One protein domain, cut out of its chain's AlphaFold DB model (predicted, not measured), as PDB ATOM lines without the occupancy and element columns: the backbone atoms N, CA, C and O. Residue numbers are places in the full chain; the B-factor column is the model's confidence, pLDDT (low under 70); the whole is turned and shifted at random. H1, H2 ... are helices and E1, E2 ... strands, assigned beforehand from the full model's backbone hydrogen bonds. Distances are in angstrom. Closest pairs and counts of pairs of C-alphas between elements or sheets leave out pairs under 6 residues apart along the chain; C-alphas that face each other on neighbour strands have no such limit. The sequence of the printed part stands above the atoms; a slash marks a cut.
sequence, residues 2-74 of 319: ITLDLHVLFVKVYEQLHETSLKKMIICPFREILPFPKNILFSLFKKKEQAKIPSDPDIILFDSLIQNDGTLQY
ATOM      1  N   ILE A   2     -37.551  45.881  25.523       91.81
ATOM      2  CA  ILE A   2     -36.350  45.241  26.089       91.81
ATOM      3  C   ILE A   2     -35.128  45.802  25.358       91.81
ATOM      4  O   ILE A   2     -35.137  45.869  24.130       91.81
ATOM      5  N   THR A   3     -34.094  46.223  26.083       91.69
ATOM      6  CA  THR A   3     -32.850  46.737  25.493       91.69
ATOM      7  C   THR A   3     -31.637  46.387  26.347       91.69
ATOM      8  O   THR A   3     -31.760  46.087  27.531       91.69
ATOM      9  N   LEU A   4     -30.448  46.456  25.751       90.88
ATOM     10  CA  LEU A   4     -29.187  46.373  26.482       90.88
ATOM     11  C   LEU A   4     -28.827  47.728  27.102       90.88
ATOM     12  O   LEU A   4     -29.167  48.779  26.550       90.88
ATOM     13  N   ASP A   5     -28.043  47.705  28.178       90.94
ATOM     14  CA  ASP A   5     -27.450  48.879  28.844       90.94
ATOM     15  C   ASP A   5     -26.290  49.533  28.059       90.94
ATOM     16  O   ASP A   5     -25.427  50.209  28.620       90.94
ATOM     17  N   LEU A   6     -26.262  49.369  26.737       89.38
ATOM     18  CA  LEU A   6     -25.303  50.033  25.862       89.38
ATOM     19  C   LEU A   6     -25.803  51.428  25.515       89.38
ATOM     20  O   LEU A   6     -26.926  51.580  25.041       89.38
ATOM     21  N   HIS A   7     -24.949  52.439  25.653       88.56
ATOM     22  CA  HIS A   7     -25.293  53.851  25.465       88.56
ATOM     23  C   HIS A   7     -26.038  54.124  24.149       88.56
ATOM     24  O   HIS A   7     -27.024  54.853  24.128       88.56
ATOM     25  N   VAL A   8     -25.598  53.516  23.041       86.31
ATOM     26  CA  VAL A   8     -26.207  53.713  21.711       86.31
ATOM     27  C   VAL A   8     -27.634  53.162  21.595       86.31
ATOM     28  O   VAL A   8     -28.400  53.639  20.760       86.31
ATOM     29  N   LEU A   9     -27.975  52.152  22.399       88.62
ATOM     30  CA  LEU A   9     -29.298  51.537  22.424       88.62
ATOM     31  C   LEU A   9     -30.160  52.195  23.497       88.62
ATOM     32  O   LEU A   9     -31.233  52.696  23.185       88.62
ATOM     33  N   PHE A  10     -29.650  52.266  24.728       91.19
ATOM     34  CA  PHE A  10     -30.362  52.811  25.876       91.19
ATOM     35  C   PHE A  10     -30.910  54.215  25.612       91.19
ATOM     36  O   PHE A  10     -32.108  54.410  25.762       91.19
ATOM     37  N   VAL A  11     -30.076  55.165  25.160       90.12
ATOM     38  CA  VAL A  11     -30.508  56.566  24.971       90.12
ATOM     39  C   VAL A  11     -31.689  56.652  24.007       90.12
ATOM     40  O   VAL A  11     -32.706  57.252  24.337       90.12
ATOM     41  N   LYS A  12     -31.598  55.956  22.868       88.94
ATOM     42  CA  LYS A  12     -32.671  55.939  21.868       88.94
ATOM     43  C   LYS A  12     -33.963  55.371  22.429       88.94
ATOM     44  O   LYS A  12     -35.029  55.892  22.150       88.94
ATOM     45  N   VAL A  13     -33.886  54.276  23.179       90.50
ATOM     46  CA  VAL A  13     -35.088  53.637  23.723       90.50
ATOM     47  C   VAL A  13     -35.669  54.461  24.879       90.50
ATOM     48  O   VAL A  13     -36.884  54.480  25.057       90.50
ATOM     49  N   TYR A  14     -34.820  55.144  25.652       92.69
ATOM     50  CA  TYR A  14     -35.220  55.938  26.816       92.69
ATOM     51  C   TYR A  14     -35.990  57.186  26.391       92.69
ATOM     52  O   TYR A  14     -37.043  57.463  26.947       92.69
ATOM     53  N   GLU A  15     -35.558  57.857  25.323       91.19
ATOM     54  CA  GLU A  15     -36.328  58.946  24.701       91.19
ATOM     55  C   GLU A  15     -37.748  58.480  24.322       91.19
ATOM     56  O   GLU A  15     -38.739  59.139  24.635       91.19
ATOM     57  N   GLN A  16     -37.875  57.275  23.750       90.94
ATOM     58  CA  GLN A  16     -39.176  56.725  23.354       90.94
ATOM     59  C   GLN A  16     -40.091  56.371  24.533       90.94
ATOM     60  O   GLN A  16     -41.302  56.274  24.339       90.94
ATOM     61  N   LEU A  17     -39.556  56.192  25.744       91.00
ATOM     62  CA  LEU A  17     -40.362  55.985  26.951       91.00
ATOM     63  C   LEU A  17     -41.222  57.218  27.273       91.00
ATOM     64  O   LEU A  17     -42.314  57.077  27.809       91.00
ATOM     65  N   HIS A  18     -40.756  58.415  26.903       86.50
ATOM     66  CA  HIS A  18     -41.448  59.676  27.181       86.50
ATOM     67  C   HIS A  18     -42.223  60.228  25.977       86.50
ATOM     68  O   HIS A  18     -43.140  61.028  26.152       86.50
ATOM     69  N   GLU A  19     -41.876  59.806  24.760       91.06
ATOM     70  CA  GLU A  19     -42.498  60.293  23.519       91.06
ATOM     71  C   GLU A  19     -43.617  59.392  22.982       91.06
ATOM     72  O   GLU A  19     -44.382  59.800  22.108       91.06
ATOM     73  N   THR A  20     -43.719  58.153  23.470       91.94
ATOM     74  CA  THR A  20     -44.642  57.151  22.919       91.94
ATOM     75  C   THR A  20     -45.575  56.576  23.984       91.94
ATOM     76  O   THR A  20     -45.535  56.941  25.152       91.94
ATOM     77  N   SER A  21     -46.434  55.632  23.590       91.44
ATOM     78  CA  SER A  21     -47.277  54.866  24.518       91.44
ATOM     79  C   SER A  21     -46.510  53.796  25.313       91.44
ATOM     80  O   SER A  21     -47.124  53.016  26.051       91.44
ATOM     81  N   LEU A  22     -45.184  53.722  25.159       93.06
ATOM     82  CA  LEU A  22     -44.327  52.815  25.907       93.06
ATOM     83  C   LEU A  22     -44.345  53.180  27.395       93.06
ATOM     84  O   LEU A  22     -43.956  54.271  27.772       93.06
ATOM     85  N   LYS A  23     -44.765  52.240  28.248       92.94
ATOM     86  CA  LYS A  23     -44.868  52.471  29.702       92.94
ATOM     87  C   LYS A  23     -43.692  51.953  30.512       92.94
ATOM     88  O   LYS A  23     -43.485  52.393  31.625       92.94
ATOM     89  N   LYS A  24     -43.008  50.921  30.011       94.69
ATOM     90  CA  LYS A  24     -41.939  50.238  30.746       94.69
ATOM     91  C   LYS A  24     -40.810  49.808  29.832       94.69
ATOM     92  O   LYS A  24     -41.036  49.308  28.718       94.69
ATOM     93  N   MET A  25     -39.597  49.906  30.352       94.62
ATOM     94  CA  MET A  25     -38.390  49.395  29.728       94.62
ATOM     95  C   MET A  25     -37.751  48.327  30.606       94.62
ATOM     96  O   MET A  25     -37.633  48.501  31.810       94.62
ATOM     97  N   ILE A  26     -37.315  47.232  29.994       95.00
ATOM     98  CA  ILE A  26     -36.501  46.204  30.633       95.00
ATOM     99  C   ILE A  26     -35.071  46.379  30.135       95.00
ATOM    100  O   ILE A  26     -34.840  46.397  28.921       95.00
ATOM    101  N   ILE A  27     -34.128  46.508  31.061       94.31
ATOM    102  CA  ILE A  27     -32.712  46.684  30.751       94.31
ATOM    103  C   ILE A  27     -31.958  45.407  31.091       94.31
ATOM    104  O   ILE A  27     -31.957  44.955  32.234       94.31
ATOM    105  N   CYS A  28     -31.301  44.852  30.079       92.75
ATOM    106  CA  CYS A  28     -30.439  43.687  30.186       92.75
ATOM    107  C   CYS A  28     -28.972  44.151  30.261       92.75
ATOM    108  O   CYS A  28     -28.493  44.779  29.308       92.75
ATOM    109  N   PRO A  29     -28.239  43.857  31.346       88.25
ATOM    110  CA  PRO A  29     -26.831  44.218  31.445       88.25
ATOM    111  C   PRO A  29     -25.989  43.464  30.407       88.25
ATOM    112  O   PRO A  29     -25.842  42.242  30.444       88.25
ATOM    113  N   PHE A  30     -25.370  44.182  29.471       85.88
ATOM    114  CA  PHE A  30     -24.557  43.580  28.411       85.88
ATOM    115  C   PHE A  30     -23.355  42.810  28.966       85.88
ATOM    116  O   PHE A  30     -22.876  41.847  28.374       85.88
ATOM    117  N   ARG A  31     -22.848  43.217  30.129       84.69
ATOM    118  CA  ARG A  31     -21.725  42.540  30.779       84.69
ATOM    119  C   ARG A  31     -22.047  41.091  31.148       84.69
ATOM    120  O   ARG A  31     -21.150  40.253  31.080       84.69
ATOM    121  N   GLU A  32     -23.281  40.808  31.544       82.69
ATOM    122  CA  GLU A  32     -23.688  39.497  32.064       82.69
ATOM    123  C   GLU A  32     -23.816  38.445  30.969       82.69
ATOM    124  O   GLU A  32     -23.598  37.265  31.225       82.69
ATOM    125  N   ILE A  33     -24.056  38.870  29.727       81.19
ATOM    126  CA  ILE A  33     -24.089  37.960  28.577       81.19
ATOM    127  C   ILE A  33     -22.690  37.620  28.037       81.19
ATOM    128  O   ILE A  33     -22.548  36.759  27.168       81.19
ATOM    129  N   LEU A  34     -21.634  38.302  28.502       82.50
ATOM    130  CA  LEU A  34     -20.272  38.065  28.029       82.50
ATOM    131  C   LEU A  34     -19.606  36.913  28.798       82.50
ATOM    132  O   LEU A  34     -19.575  36.929  30.029       82.50
ATOM    133  N   PRO A  35     -18.949  35.963  28.104       81.62
ATOM    134  CA  PRO A  35     -18.201  34.912  28.777       81.62
ATOM    135  C   PRO A  35     -16.984  35.491  29.505       81.62
ATOM    136  O   PRO A  35     -16.373  36.470  29.060       81.62
ATOM    137  N   PHE A  36     -16.571  34.850  30.595       79.75
ATOM    138  CA  PHE A  36     -15.295  35.160  31.236       79.75
ATOM    139  C   PHE A  36     -14.121  34.921  30.257       79.75
ATOM    140  O   PHE A  36     -14.135  33.922  29.534       79.75
ATOM    141  N   PRO A  37     -13.101  35.805  30.190       84.81
ATOM    142  CA  PRO A  37     -12.908  37.032  30.976       84.81
ATOM    143  C   PRO A  37     -13.422  38.317  30.289       84.81
ATOM    144  O   PRO A  37     -13.125  39.426  30.745       84.81
ATOM    145  N   LYS A  38     -14.165  38.217  29.174       83.31
ATOM    146  CA  LYS A  38     -14.641  39.389  28.413       83.31
ATOM    147  C   LYS A  38     -15.540  40.297  29.251       83.31
ATOM    148  O   LYS A  38     -15.464  41.512  29.098       83.31
ATOM    149  N   ASN A  39     -16.335  39.730  30.155       82.00
ATOM    150  CA  ASN A  39     -17.159  40.480  31.105       82.00
ATOM    151  C   ASN A  39     -16.338  41.430  32.004       82.00
ATOM    152  O   ASN A  39     -16.765  42.551  32.277       82.00
ATOM    153  N   ILE A  40     -15.149  41.024  32.454       81.62
ATOM    154  CA  ILE A  40     -14.254  41.863  33.263       81.62
ATOM    155  C   ILE A  40     -13.597  42.923  32.380       81.62
ATOM    156  O   ILE A  40     -13.658  44.112  32.695       81.62
ATOM    157  N   LEU A  41     -13.032  42.518  31.240       82.50
ATOM    158  CA  LEU A  41     -12.367  43.435  30.309       82.50
ATOM    159  C   LEU A  41     -13.308  44.542  29.819       82.50
ATOM    160  O   LEU A  41     -12.909  45.703  29.752       82.50
ATOM    161  N   PHE A  42     -14.568  44.212  29.534       80.81
ATOM    162  CA  PHE A  42     -15.571  45.195  29.130       80.81
ATOM    163  C   PHE A  42     -15.785  46.262  30.214       80.81
ATOM    164  O   PHE A  42     -15.728  47.456  29.921       80.81
ATOM    165  N   SER A  43     -15.923  45.851  31.479       73.31
ATOM    166  CA  SER A  43     -16.123  46.786  32.597       73.31
ATOM    167  C   SER A  43     -14.944  47.743  32.822       73.31
ATOM    168  O   SER A  43     -15.148  48.884  33.238       73.31
ATOM    169  N   LEU A  44     -13.722  47.303  32.507       77.19
ATOM    170  CA  LEU A  44     -12.500  48.088  32.692       77.19
ATOM    171  C   LEU A  44     -12.215  49.022  31.508       77.19
ATOM    172  O   LEU A  44     -11.890  50.188  31.709       77.19
ATOM    173  N   PHE A  45     -12.353  48.529  30.273       78.06
ATOM    174  CA  PHE A  45     -11.886  49.239  29.075       78.06
ATOM    175  C   PHE A  45     -13.001  49.891  28.251       78.06
ATOM    176  O   PHE A  45     -12.726  50.776  27.441       78.06
ATOM    177  N   LYS A  46     -14.259  49.480  28.441       77.81
ATOM    178  CA  LYS A  46     -15.407  49.919  27.629       77.81
ATOM    179  C   LYS A  46     -16.509  50.595  28.445       77.81
ATOM    180  O   LYS A  46     -17.613  50.780  27.952       77.81
ATOM    181  N   LYS A  47     -16.191  51.095  29.645       75.69
ATOM    182  CA  LYS A  47     -17.135  51.813  30.524       75.69
ATOM    183  C   LYS A  47     -17.867  52.986  29.847       75.69
ATOM    184  O   LYS A  47     -18.986  53.297  30.223       75.69
ATOM    185  N   LYS A  48     -17.257  53.630  28.841       78.81
ATOM    186  CA  LYS A  48     -17.887  54.713  28.056       78.81
ATOM    187  C   LYS A  48     -18.993  54.230  27.107       78.81
ATOM    188  O   LYS A  48     -19.819  55.034  26.699       78.81
ATOM    189  N   GLU A  49     -18.985  52.954  26.728       81.00
ATOM    190  CA  GLU A  49     -20.017  52.350  25.875       81.00
ATOM    191  C   GLU A  49     -21.235  51.894  26.689       81.00
ATOM    192  O   GLU A  49     -22.292  51.651  26.110       81.00
ATOM    193  N   GLN A  50     -21.110  51.820  28.017       84.88
ATOM    194  CA  GLN A  50     -22.190  51.481  28.937       84.88
ATOM    195  C   GLN A  50     -22.962  52.745  29.342       84.88
ATOM    196  O   GLN A  50     -22.375  53.778  29.673       84.88
ATOM    197  N   ALA A  51     -24.287  52.671  29.305       86.81
ATOM    198  CA  ALA A  51     -25.163  53.744  29.741       86.81
ATOM    199  C   ALA A  51     -25.175  53.859  31.272       86.81
ATOM    200  O   ALA A  51     -25.110  52.863  31.989       86.81
ATOM    201  N   LYS A  52     -25.314  55.088  31.782       88.19
ATOM    202  CA  LYS A  52     -25.710  55.300  33.178       88.19
ATOM    203  C   LYS A  52     -27.227  55.216  33.247       88.19
ATOM    204  O   LYS A  52     -27.900  56.100  32.726       88.19
ATOM    205  N   ILE A  53     -27.736  54.160  33.864       89.88
ATOM    206  CA  ILE A  53     -29.176  53.962  34.015       89.88
ATOM    207  C   ILE A  53     -29.691  54.916  35.108       89.88
ATOM    208  O   ILE A  53     -29.159  54.879  36.222       89.88
ATOM    209  N   PRO A  54     -30.657  55.804  34.809       90.88
ATOM    210  CA  PRO A  54     -31.245  56.691  35.803       90.88
ATOM    211  C   PRO A  54     -32.110  55.898  36.791       90.88
ATOM    212  O   PRO A  54     -32.575  54.798  36.495       90.88
ATOM    213  N   SER A  55     -32.335  56.468  37.974       90.12
ATOM    214  CA  SER A  55     -33.349  55.947  38.891       90.12
ATOM    215  C   SER A  55     -34.716  56.380  38.368       90.12
ATOM    216  O   SER A  55     -35.107  57.530  38.537       90.12
ATOM    217  N   ASP A  56     -35.394  55.465  37.682       91.38
ATOM    218  CA  ASP A  56     -36.669  55.696  37.009       91.38
ATOM    219  C   ASP A  56     -37.588  54.490  37.288       91.38
ATOM    220  O   ASP A  56     -37.169  53.355  37.041       91.38
ATOM    221  N   PRO A  57     -38.798  54.685  37.849       91.94
ATOM    222  CA  PRO A  57     -39.702  53.585  38.198       91.94
ATOM    223  C   PRO A  57     -40.215  52.796  36.984       91.94
ATOM    224  O   PRO A  57     -40.664  51.657  37.141       91.94
ATOM    225  N   ASP A  58     -40.134  53.368  35.782       94.38
ATOM    226  CA  ASP A  58     -40.555  52.713  34.545       94.38
ATOM    227  C   ASP A  58     -39.443  51.832  33.943       94.38
ATOM    228  O   ASP A  58     -39.668  51.090  32.976       94.38
ATOM    229  N   ILE A  59     -38.250  51.850  34.548       94.94
ATOM    230  CA  ILE A  59     -37.135  50.963  34.225       94.94
ATOM    231  C   ILE A  59     -37.133  49.753  35.164       94.94
ATOM    232  O   ILE A  59     -37.025  49.864  36.382       94.94
ATOM    233  N   ILE A  60     -37.166  48.565  34.567       94.56
ATOM    234  CA  ILE A  60     -37.027  47.277  35.242       94.56
ATOM    235  C   ILE A  60     -35.690  46.657  34.832       94.56
ATOM    236  O   ILE A  60     -35.379  46.549  33.647       94.56
ATOM    237  N   LEU A  61     -34.892  46.208  35.798       92.38
ATOM    238  CA  LEU A  61     -33.675  45.450  35.507       92.38
ATOM    239  C   LEU A  61     -34.026  43.991  35.214       92.38
ATOM    240  O   LEU A  61     -34.818  43.389  35.939       92.38
ATOM    241  N   PHE A  62     -33.431  43.412  34.176       92.44
ATOM    242  CA  PHE A  62     -33.709  42.033  33.772       92.44
ATOM    243  C   PHE A  62     -33.472  41.021  34.905       92.44
ATOM    244  O   PHE A  62     -34.302  40.136  35.095       92.44
ATOM    245  N   ASP A  63     -32.435  41.218  35.722       88.62
ATOM    246  CA  ASP A  63     -32.137  40.375  36.890       88.62
ATOM    247  C   ASP A  63     -33.308  40.260  37.863       88.62
ATOM    248  O   ASP A  63     -33.604  39.178  38.363       88.62
ATOM    249  N   SER A  64     -34.036  41.360  38.075       89.44
ATOM    250  CA  SER A  64     -35.206  41.364  38.959       89.44
ATOM    251  C   SER A  64     -36.369  40.525  38.420       89.44
ATOM    252  O   SER A  64     -37.203  40.073  39.197       89.44
ATOM    253  N   LEU A  65     -36.425  40.289  37.103       88.50
ATOM    254  CA  LEU A  65     -37.455  39.460  36.467       88.50
ATOM    255  C   LEU A  65     -37.110  37.970  36.516       88.50
ATOM    256  O   LEU A  65     -38.005  37.131  36.620       88.50
ATOM    257  N   ILE A  66     -35.823  37.634  36.429       89.12
ATOM    258  CA  ILE A  66     -35.358  36.241  36.457       89.12
ATOM    259  C   ILE A  66     -35.094  35.726  37.875       89.12
ATOM    260  O   ILE A  66     -34.968  34.520  38.067       89.12
ATOM    261  N   GLN A  67     -35.049  36.610  38.875       89.62
ATOM    262  CA  GLN A  67     -34.967  36.245  40.286       89.62
ATOM    263  C   GLN A  67     -36.331  35.751  40.802       89.62
ATOM    264  O   GLN A  67     -37.036  36.442  41.534       89.62
ATOM    265  N   ASN A  68     -36.707  34.537  40.403       86.94
ATOM    266  CA  ASN A  68     -37.910  33.840  40.856       86.94
ATOM    267  C   ASN A  68     -37.570  32.420  41.350       86.94
ATOM    268  O   ASN A  68     -36.427  31.975  41.274       86.94
ATOM    269  N   ASP A  69     -38.560  31.723  41.902       90.81
ATOM    270  CA  ASP A  69     -38.435  30.370  42.466       90.81
ATOM    271  C   ASP A  69     -38.411  29.255  41.401       90.81
ATOM    272  O   ASP A  69     -38.359  28.072  41.739       90.81
ATOM    273  N   GLY A  70     -38.444  29.615  40.114       87.06
ATOM    274  CA  GLY A  70     -38.533  28.683  38.994       87.06
ATOM    275  C   GLY A  70     -39.937  28.118  38.764       87.06
ATOM    276  O   GLY A  70     -40.114  27.307  37.852       87.06
ATOM    277  N   THR A  71     -40.941  28.531  39.545       88.38
ATOM    278  CA  THR A  71     -42.323  28.086  39.363       88.38
ATOM    279  C   THR A  71     -42.922  28.774  38.140       88.38
ATOM    280  O   THR A  71     -43.177  29.978  38.122       88.38
ATOM    281  N   LEU A  72     -43.170  27.995  37.087       84.88
ATOM    282  CA  LEU A  72     -43.783  28.488  35.857       84.88
ATOM    283  C   LEU A  72     -45.309  28.489  35.982       84.88
ATOM    284  O   LEU A  72     -45.932  27.438  36.135       84.88
ATOM    285  N   GLN A  73     -45.920  29.665  35.845       86.50
ATOM    286  CA  GLN A  73     -47.363  29.777  35.655       86.50
ATOM    287  C   GLN A  73     -47.687  29.709  34.161       86.50
ATOM    288  O   GLN A  73     -47.353  30.609  33.391       86.50
ATOM    289  N   TYR A  74     -48.354  28.636  33.740       85.38
ATOM    290  CA  TYR A  74     -48.824  28.511  32.365       85.38
ATOM    291  C   TYR A  74     -50.065  29.373  32.148       85.38
ATOM    292  O   TYR A  74     -51.061  29.253  32.864       85.38
TER     293      TYR A  74
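AT A GLANCE: This is residues 2 to 74 of the 319 residues of a protein of Caedimonas varicaedens (UniProt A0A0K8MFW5). A small sheet of three short parallel strands, in the order E1 E2 E3, has H1 covering one face; H2 sits far out between loops, and residues 66 to 74 stick out. The printed 73 residues run E1 H1 E2 H2 E3 H3; the class is mixed, with under half in named elements. The whole is loose, radius of gyration of the C-alphas 14.1 A, spanning 36 by 36 by 18 A.

IN THESE COORDINATES: E1, residues 2 to 4, begins at C-alpha 2 (-36.350, 45.241, 26.089). H1 is residues 7 to 19, 18.5 A; E2 25 to 28, 9.8 A; H2 38 to 45, 10.2 A; E3 59 to 61; H3 62 to 66, ending at C-alpha 66 (-35.358, 36.241, 36.457).

HOW THE PARTS SIT: N 3 and O 26 of parallel E1 and E2, 2.9 A, and N 60 and O 25 of parallel E2 and E3, 2.8 A, are within hydrogen-bond range. E1, H1, E2 and E2, H2, E3 are strand-helix-strand units, parallel neighbour strands with a helix between, each crossover right-handed. H1 is on the sheet, height 9.3 A; its closest C-alphas to E1 are Phe 10 and Leu 4, 6.6 A. H3 is on the opposite face, over none of the strands, height 5.7 A. H2 is not on the sheet. Every O i to N i+4 pair is within range in H2 and H3, 6 of 9 in H1.

THE WHOLE: The farthest C-alphas, Phe 45 and Tyr 74, are 42.5 A apart. The printed part has no cut; the link H2 to E3 is long; no printed residue is under 70 in pLDDT.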